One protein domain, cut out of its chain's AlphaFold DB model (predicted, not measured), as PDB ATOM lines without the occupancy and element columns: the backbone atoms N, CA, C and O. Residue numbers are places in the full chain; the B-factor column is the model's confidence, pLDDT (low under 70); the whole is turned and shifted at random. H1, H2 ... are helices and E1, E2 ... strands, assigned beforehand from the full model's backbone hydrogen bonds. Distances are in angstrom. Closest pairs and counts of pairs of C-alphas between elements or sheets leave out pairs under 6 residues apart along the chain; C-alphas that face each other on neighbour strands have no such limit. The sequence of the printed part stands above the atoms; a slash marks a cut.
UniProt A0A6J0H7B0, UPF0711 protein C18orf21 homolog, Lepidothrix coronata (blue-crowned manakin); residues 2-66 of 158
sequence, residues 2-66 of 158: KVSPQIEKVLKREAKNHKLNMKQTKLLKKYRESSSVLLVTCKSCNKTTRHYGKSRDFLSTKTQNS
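Overview. This is residues 2 to 66 of the 158 residues of the protein "UPF0711 protein C18orf21 homolog" of Lepidothrix coronata (blue-crowned manakin) (UniProt A0A6J0H7B0). What shape is this? A long hairpin, E1 and E2, makes one end of a rod, and three helices, H1, H2 and H3, make a loose head at the other. Residues 42 to 47, at the hairpin's turn, stand free. What is printed? There are 65 residues, with H1, H2, E1, E2 and H3 in order, mixed helices and strands. The whole is only just loose, close to extended: radius of gyration of the C-alphas 16.0 A, spans 52 by 24 by 15 A.

Along the chain. Where are the strands? E1 is residues 35 to 41, 19.4 A long, and E2 is 48 to 55, 21.9 A. Where are the helices? H2 is residues 22 to 33, 16.3 A; H1 is 5 to 15, 15.3 A, from C-alpha 5 at (-27.157, 31.110, 19.817); H3 is 58 to 63, 9.2 A, to C-alpha 63 at (-37.631, 33.246, 35.770).

Arrangement. How do E1 and E2 pair? They are antiparallel at 159 degrees, with N 38 and O 51 within hydrogen-bond range at 2.8 A. How do the helices stand? H1 and H2 touch, about perpendicular at 84 degrees, the closest C-alphas being Val 10 and Gln 24, 6.7 A. H3 is close to H2 but not clearly touching, the closest C-alphas being Arg 32 and Leu 59, 7.3 A. Every O i to N i+4 pair is within range in H1 and H2, and 1 of 2 in H3.

Size, cuts and confidence. How far does it reach? The two C-alphas farthest apart, Lys 19 and Ser 44, are 52.3 A apart. Is anything broken or uncertain? The printed part has no cut and no long link; residues 61 to 66 have pLDDT under 70.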
ATOM      1  N   LYS A   2     -33.499  22.533  18.802       86.75
ATOM      2  CA  LYS A   2     -32.207  22.680  19.506       86.75
ATOM      3  C   LYS A   2     -32.019  24.141  19.939       86.75
ATOM      4  O   LYS A   2     -32.540  25.039  19.279       86.75
ATOM      5  N   VAL A   3     -31.296  24.376  21.035       91.31
ATOM      6  CA  VAL A   3     -30.900  25.734  21.440       91.31
ATOM      7  C   VAL A   3     -29.978  26.309  20.371       91.31
ATOM      8  O   VAL A   3     -28.929  25.735  20.089       91.31
ATOM      9  N   SER A   4     -30.382  27.426  19.769       94.75
ATOM     10  CA  SER A   4     -29.526  28.213  18.886       94.75
ATOM     11  C   SER A   4     -28.892  29.373  19.663       94.75
ATOM     12  O   SER A   4     -29.468  29.824  20.661       94.75
ATOM     13  N   PRO A   5     -27.767  29.936  19.189       96.12
ATOM     14  CA  PRO A   5     -27.157  31.110  19.817       96.12
ATOM     15  C   PRO A   5     -28.118  32.303  19.931       96.12
ATOM     16  O   PRO A   5     -28.039  33.097  20.866       96.12
ATOM     17  N   GLN A   6     -29.065  32.432  18.994       94.69
ATOM     18  CA  GLN A   6     -30.104  33.462  19.056       94.69
ATOM     19  C   GLN A   6     -31.068  33.225  20.225       94.69
ATOM     20  O   GLN A   6     -31.365  34.163  20.960       94.69
ATOM     21  N   ILE A   7     -31.517  31.984  20.430       94.94
ATOM     22  CA  ILE A   7     -32.388  31.620  21.558       94.94
ATOM     23  C   ILE A   7     -31.664  31.873  22.878       94.94
ATOM     24  O   ILE A   7     -32.235  32.479  23.778       94.94
ATOM     25  N   GLU A   8     -30.393  31.485  22.980       94.12
ATOM     26  CA  GLU A   8     -29.592  31.703  24.185       94.12
ATOM     27  C   GLU A   8     -29.441  33.196  24.522       94.12
ATOM     28  O   GLU A   8     -29.648  33.601  25.666       94.12
ATOM     29  N   LYS A   9     -29.154  34.044  23.523       95.31
ATOM     30  CA  LYS A   9     -29.093  35.505  23.702       95.31
ATOM     31  C   LYS A   9     -30.418  36.074  24.211       95.31
ATOM     32  O   LYS A   9     -30.416  36.942  25.084       95.31
ATOM     33  N   VAL A  10     -31.540  35.597  23.672       95.12
ATOM     34  CA  VAL A  10     -32.871  36.058  24.080       95.12
ATOM     35  C   VAL A  10     -33.212  35.570  25.494       95.12
ATOM     36  O   VAL A  10     -33.674  36.377  26.294       95.12
ATOM     37  N   LEU A  11     -32.891  34.322  25.850       93.38
ATOM     38  CA  LEU A  11     -33.053  33.793  27.213       93.38
ATOM     39  C   LEU A  11     -32.231  34.586  28.240       93.38
ATOM     40  O   LEU A  11     -32.742  34.942  29.296       93.38
ATOM     41  N   LYS A  12     -30.972  34.928  27.927       93.19
ATOM     42  CA  LYS A  12     -30.130  35.765  28.803       93.19
ATOM     43  C   LYS A  12     -30.710  37.168  28.995       93.19
ATOM     44  O   LYS A  12     -30.597  37.734  30.077       93.19
ATOM     45  N   ARG A  13     -31.309  37.744  27.949       93.56
ATOM     46  CA  ARG A  13     -31.981  39.052  28.010       93.56
ATOM     47  C   ARG A  13     -33.255  38.987  28.859       93.56
ATOM     48  O   ARG A  13     -33.487  39.880  29.667       93.56
ATOM     49  N   GLU A  14     -34.028  37.918  28.707       91.00
ATOM     50  CA  GLU A  14     -35.225  37.655  29.506       91.00
ATOM     51  C   GLU A  14     -34.896  37.444  30.989       91.00
ATOM     52  O   GLU A  14     -35.546  38.038  31.840       91.00
ATOM     53  N   ALA A  15     -33.829  36.704  31.308       90.56
ATOM     54  CA  ALA A  15     -33.355  36.523  32.685       90.56
ATOM     55  C   ALA A  15     -32.923  37.840  33.354       90.56
ATOM     56  O   ALA A  15     -32.950  37.963  34.574       90.56
ATOM     57  N   LYS A  16     -32.544  38.847  32.556       92.00
ATOM     58  CA  LYS A  16     -32.269  40.215  33.015       92.00
ATOM     59  C   LYS A  16     -33.525  41.103  33.025       92.00
ATOM     60  O   LYS A  16     -33.384  42.319  33.115       92.00
ATOM     61  N   ASN A  17     -34.726  40.543  32.855       88.06
ATOM     62  CA  ASN A  17     -36.017  41.245  32.795       88.06
ATOM     63  C   ASN A  17     -36.105  42.367  31.740       88.06
ATOM     64  O   ASN A  17     -36.865  43.322  31.883       88.06
ATOM     65  N   HIS A  18     -35.332  42.272  30.656       91.50
ATOM     66  CA  HIS A  18     -35.396  43.256  29.575       91.50
ATOM     67  C   HIS A  18     -36.578  42.973  28.640       91.50
ATOM     68  O   HIS A  18     -36.860  41.823  28.294       91.50
ATOM     69  N   LYS A  19     -37.215  44.039  28.139       93.06
ATOM     70  CA  LYS A  19     -38.312  43.940  27.168       93.06
ATOM     71  C   LYS A  19     -37.836  43.285  25.865       93.06
ATOM     72  O   LYS A  19     -36.851  43.708  25.257       93.06
ATOM     73  N   LEU A  20     -38.555  42.254  25.427       94.38
ATOM     74  CA  LEU A  20     -38.284  41.539  24.181       94.38
ATOM     75  C   LEU A  20     -39.122  42.094  23.026       94.38
ATOM     76  O   LEU A  20     -40.246  42.556  23.213       94.38
ATOM     77  N   ASN A  21     -38.579  42.024  21.810       96.19
ATOM     78  CA  ASN A  21     -39.331  42.323  20.589       96.19
ATOM     79  C   ASN A  21     -40.317  41.178  20.280       96.19
ATOM     80  O   ASN A  21     -40.002  40.017  20.528       96.19
ATOM     81  N   MET A  22     -41.447  41.469  19.632       96.19
ATOM     82  CA  MET A  22     -42.409  40.482  19.118       96.19
ATOM     83  C   MET A  22     -41.760  39.298  18.385       96.19
ATOM     84  O   MET A  22     -42.164  38.156  18.598       96.19
ATOM     85  N   LYS A  23     -40.733  39.532  17.555       96.25
ATOM     86  CA  LYS A  23     -40.002  38.445  16.871       96.25
ATOM     87  C   LYS A  23     -39.298  37.515  17.868       96.25
ATOM     88  O   LYS A  23     -39.368  36.296  17.735       96.25
ATOM     89  N   GLN A  24     -38.652  38.092  18.881       94.88
ATOM     90  CA  GLN A  24     -37.946  37.361  19.937       94.88
ATOM     91  C   GLN A  24     -38.927  36.602  20.836       94.88
ATOM     92  O   GLN A  24     -38.691  35.438  21.147       94.88
ATOM     93  N   THR A  25     -40.056  37.222  21.181       94.56
ATOM     94  CA  THR A  25     -41.125  36.598  21.968       94.56
ATOM     95  C   THR A  25     -41.737  35.406  21.236       94.56
ATOM     96  O   THR A  25     -41.875  34.335  21.821       94.56
ATOM     97  N   LYS A  26     -42.043  35.539  19.936       95.62
ATOM     98  CA  LYS A  26     -42.532  34.421  19.109       95.62
ATOM     99  C   LYS A  26     -41.515  33.277  19.042       95.62
ATOM    100  O   LYS A  26     -41.894  32.116  19.178       95.62
ATOM    101  N   LEU A  27     -40.231  33.602  18.871       94.88
ATOM    102  CA  LEU A  27     -39.151  32.613  18.848       94.88
ATOM    103  C   LEU A  27     -39.043  31.852  20.177       94.88
ATOM    104  O   LEU A  27     -38.970  30.625  20.173       94.88
ATOM    105  N   LEU A  28     -39.062  32.567  21.305       93.31
ATOM    106  CA  LEU A  28     -39.035  31.951  22.631       93.31
ATOM    107  C   LEU A  28     -40.257  31.081  22.893       93.31
ATOM    108  O   LEU A  28     -40.098  29.976  23.405       93.31
ATOM    109  N   LYS A  29     -41.455  31.553  22.529       93.31
ATOM    110  CA  LYS A  29     -42.698  30.788  22.671       93.31
ATOM    111  C   LYS A  29     -42.592  29.452  21.933       93.31
ATOM    112  O   LYS A  29     -42.734  28.405  22.552       93.31
ATOM    113  N   LYS A  30     -42.177  29.482  20.662       93.94
ATOM    114  CA  LYS A  30     -41.937  28.269  19.862       93.94
ATOM    115  C   LYS A  30     -40.885  27.348  20.490       93.94
ATOM    116  O   LYS A  30     -41.032  26.129  20.463       93.94
ATOM    117  N   TYR A  31     -39.807  27.912  21.034       93.50
ATOM    118  CA  TYR A  31     -38.769  27.124  21.696       93.50
ATOM    119  C   TYR A  31     -39.299  26.416  22.951       93.50
ATOM    120  O   TYR A  31     -39.021  25.226  23.130       93.50
ATOM    121  N   ARG A  32     -40.084  27.122  23.774       92.38
ATOM    122  CA  ARG A  32     -40.702  26.603  25.002       92.38
ATOM    123  C   ARG A  32     -41.718  25.501  24.717       92.38
ATOM    124  O   ARG A  32     -41.578  24.409  25.256       92.38
ATOM    125  N   GLU A  33     -42.609  25.736  23.763       91.75
ATOM    126  CA  GLU A  33     -43.632  24.769  23.349       91.75
ATOM    127  C   GLU A  33     -43.028  23.537  22.663       91.75
ATOM    128  O   GLU A  33     -43.606  22.452  22.684       91.75
ATOM    129  N   SER A  34     -41.838  23.663  22.062       91.69
ATOM    130  CA  SER A  34     -41.198  22.517  21.424       91.69
ATOM    131  C   SER A  34     -40.764  21.467  22.452       91.69
ATOM    132  O   SER A  34     -40.041  21.763  23.407       91.69
ATOM    133  N   SER A  35     -41.122  20.210  22.202       91.19
ATOM    134  CA  SER A  35     -40.617  19.045  22.930       91.19
ATOM    135  C   SER A  35     -39.311  18.525  22.314       91.19
ATOM    136  O   SER A  35     -38.947  18.831  21.169       91.19
ATOM    137  N   SER A  36     -38.518  17.804  23.104       89.44
ATOM    138  CA  SER A  36     -37.442  16.948  22.585       89.44
ATOM    139  C   SER A  36     -38.014  15.583  22.219       89.44
ATOM    140  O   SER A  36     -38.870  15.078  22.937       89.44
ATOM    141  N   VAL A  37     -37.524  14.969  21.145       92.12
ATOM    142  CA  VAL A  37     -37.881  13.593  20.776       92.12
ATOM    143  C   VAL A  37     -36.651  12.724  20.979       92.12
ATOM    144  O   VAL A  37     -35.593  13.036  20.437       92.12
ATOM    145  N   LEU A  38     -36.792  11.665  21.772       93.38
ATOM    146  CA  LEU A  38     -35.784  10.630  21.941       93.38
ATOM    147  C   LEU A  38     -36.152   9.446  21.049       93.38
ATOM    148  O   LEU A  38     -37.284   8.968  21.074       93.38
ATOM    149  N   LEU A  39     -35.191   8.994  20.256       95.81
ATOM    150  CA  LEU A  39     -35.334   7.816  19.418       95.81
ATOM    151  C   LEU A  39     -34.635   6.654  20.125       95.81
ATOM    152  O   LEU A  39     -33.454   6.766  20.446       95.81
ATOM    153  N   VAL A  40     -35.367   5.579  20.415       96.31
ATOM    154  CA  VAL A  40     -34.834   4.408  21.122       96.31
ATOM    155  C   VAL A  40     -34.935   3.206  20.202       96.31
ATOM    156  O   VAL A  40     -36.025   2.870  19.749       96.31
ATOM    157  N   THR A  41     -33.808   2.557  19.927       97.62
ATOM    158  CA  THR A  41     -33.760   1.336  19.117       97.62
ATOM    159  C   THR A  41     -33.438   0.151  20.013       97.62
ATOM    160  O   THR A  41     -32.408   0.133  20.684       97.62
ATOM    161  N   CYS A  42     -34.317  -0.849  20.032       95.94
ATOM    162  CA  CYS A  42     -34.044  -2.106  20.718       95.94
ATOM    163  C   CYS A  42     -33.104  -2.958  19.863       95.94
ATOM    164  O   CYS A  42     -33.434  -3.272  18.723       95.94
ATOM    165  N   LYS A  43     -31.958  -3.372  20.412       97.12
ATOM    166  CA  LYS A  43     -30.955  -4.165  19.680       97.12
ATOM    167  C   LYS A  43     -31.416  -5.598  19.382       97.12
ATOM    168  O   LYS A  43     -31.015  -6.167  18.377       97.12
ATOM    169  N   SER A  44     -32.267  -6.174  20.229       97.94
ATOM    170  CA  SER A  44     -32.716  -7.565  20.071       97.94
ATOM    171  C   SER A  44     -33.792  -7.727  18.998       97.94
ATOM    172  O   SER A  44     -33.842  -8.752  18.334       97.94
ATOM    173  N   CYS A  45     -34.662  -6.726  18.817       95.81
ATOM    174  CA  CYS A  45     -35.741  -6.775  17.824       95.81
ATOM    175  C   CYS A  45     -35.607  -5.731  16.703       95.81
ATOM    176  O   CYS A  45     -36.491  -5.653  15.854       95.81
ATOM    177  N   ASN A  46     -34.545  -4.915  16.713       95.38
ATOM    178  CA  ASN A  46     -34.255  -3.814  15.779       95.38
ATOM    179  C   ASN A  46     -35.399  -2.801  15.578       95.38
ATOM    180  O   ASN A  46     -35.389  -1.999  14.642       95.38
ATOM    181  N   LYS A  47     -36.387  -2.788  16.479       97.69
ATOM    182  CA  LYS A  47     -37.495  -1.834  16.447       97.69
ATOM    183  C   LYS A  47     -37.045  -0.505  17.028       97.69
ATOM    184  O   LYS A  47     -36.408  -0.466  18.080       97.69
ATOM    185  N   THR A  48     -37.427   0.573  16.355       97.38
ATOM    186  CA  THR A  48     -37.125   1.941  16.774       97.38
ATOM    187  C   THR A  48     -38.408   2.660  17.174       97.38
ATOM    188  O   THR A  48     -39.325   2.786  16.367       97.38
ATOM    189  N   THR A  49     -38.481   3.143  18.411       96.56
ATOM    190  CA  THR A  49     -39.629   3.871  18.959       96.56
ATOM    191  C   THR A  49     -39.292   5.341  19.185       96.56
ATOM    192  O   THR A  49     -38.161   5.715  19.509       96.56
ATOM    193  N   ARG A  50     -40.293   6.208  18.994       96.25
ATOM    194  CA  ARG A  50     -40.200   7.649  19.266       96.25
ATOM    195  C   ARG A  50     -40.814   7.950  20.623       96.25
ATOM    196  O   ARG A  50     -42.001   7.720  20.828       96.25
ATOM    197  N   HIS A  51     -40.022   8.527  21.513       94.62
ATOM    198  CA  HIS A  51     -40.463   8.998  22.816       94.62
ATOM    199  C   HIS A  51     -40.471  10.525  22.831       94.62
ATOM    200  O   HIS A  51     -39.434  11.174  22.681       94.62
ATOM    201  N   TYR A  52     -41.653  11.106  23.007       92.88
ATOM    202  CA  TYR A  52     -41.815  12.550  23.128       92.88
ATOM    203  C   TYR A  52     -41.549  12.974  24.574       92.88
ATOM    204  O   TYR A  52     -42.201  12.508  25.505       92.88
ATOM    205  N   GLY A  53     -40.564  13.847  24.764       89.19
ATOM    206  CA  GLY A  53     -40.267  14.465  26.051       89.19
ATOM    207  C   GLY A  53     -41.241  15.592  26.392       89.19
ATOM    208  O   GLY A  53     -42.033  16.038  25.560       89.19
ATOM    209  N   LYS A  54     -41.141  16.099  27.624       90.25
ATOM    210  CA  LYS A  54     -41.919  17.262  28.074       90.25
ATOM    211  C   LYS A  54     -41.512  18.529  27.306       90.25
ATOM    212  O   LYS A  54     -40.362  18.663  26.872       90.25
ATOM    213  N   SER A  55     -42.454  19.457  27.150       89.69
ATOM    214  CA  SER A  55     -42.169  20.806  26.653       89.69
ATOM    215  C   SER A  55     -41.275  21.564  27.641       89.69
ATOM    216  O   SER A  55     -41.127  21.198  28.810       89.69
ATOM    217  N   ARG A  56     -40.643  22.637  27.165       89.44
ATOM    218  CA  ARG A  56     -39.720  23.481  27.938       89.44
ATOM    219  C   ARG A  56     -40.430  24.640  28.648       89.44
ATOM    220  O   ARG A  56     -39.786  25.617  29.027       89.44
ATOM    221  N   ASP A  57     -41.740  24.543  28.855       86.12
ATOM    222  CA  ASP A  57     -42.559  25.609  29.450       86.12
ATOM    223  C   ASP A  57     -42.177  25.910  30.907       86.12
ATOM    224  O   ASP A  57     -42.336  27.036  31.375       86.12
ATOM    225  N   PHE A  58     -41.549  24.951  31.599       81.50
ATOM    226  CA  PHE A  58     -40.972  25.135  32.937       81.50
ATOM    227  C   PHE A  58     -39.875  26.215  33.002       81.50
ATOM    228  O   PHE A  58     -39.574  26.737  34.076       81.50
ATOM    229  N   LEU A  59     -39.273  26.585  31.865       80.88
ATOM    230  CA  LEU A  59     -38.328  27.704  31.798       80.88
ATOM    231  C   LEU A  59     -39.025  29.060  32.005       80.88
ATOM    232  O   LEU A  59     -38.388  30.018  32.436       80.88
ATOM    233  N   SER A  60     -40.332  29.143  31.735       75.19
ATOM    234  CA  SER A  60     -41.136  30.351  31.940       75.19
ATOM    235  C   SER A  60     -41.325  30.666  33.426       75.19
ATOM    236  O   SER A  60     -41.055  31.777  33.878       75.19
ATOM    237  N   THR A  61     -41.731  29.668  34.212       65.12
ATOM    238  CA  THR A  61     -42.065  29.818  35.637       65.12
ATOM    239  C   THR A  61     -40.846  30.033  36.527       65.12
ATOM    240  O   THR A  61     -40.950  30.717  37.542       65.12
ATOM    241  N   LYS A  62     -39.674  29.504  36.156       61.53
ATOM    242  CA  LYS A  62     -38.447  29.666  36.956       61.53
ATOM    243  C   LYS A  62     -37.920  31.107  36.970       61.53
ATOM    244  O   LYS A  62     -37.321  31.519  37.957       61.53
ATOM    245  N   THR A  63     -38.168  31.880  35.912       59.44
ATOM    246  CA  THR A  63     -37.631  33.246  35.770       59.44
ATOM    247  C   THR A  63     -38.339  34.257  36.682       59.44
ATOM    248  O   THR A  63     -37.725  35.225  37.107       59.44
ATOM    249  N   GLN A  64     -39.598  34.004  37.057       58.91
ATOM    250  CA  GLN A  64     -40.370  34.892  37.940       58.91
ATOM    251  C   GLN A  64     -40.003  34.755  39.431       58.91
ATOM    252  O   GLN A  64     -40.334  35.624  40.228       58.91
ATOM    253  N   ASN A  65     -39.302  33.682  39.817       55.56
ATOM    254  CA  ASN A  65     -39.032  33.339  41.219       55.56
ATOM    255  C   ASN A  65     -37.575  33.594  41.645       55.56
ATOM    256  O   ASN A  65     -37.100  32.985  42.597       55.56
ATOM    257  N   SER A  66     -36.839  34.479  40.963       55.47
ATOM    258  CA  SER A  66     -35.471  34.848  41.368       55.47
ATOM    259  C   SER A  66     -35.415  35.889  42.499       55.47
ATOM    260  O   SER A  66     -34.369  36.495  42.719       55.47
TER     261      SER A  66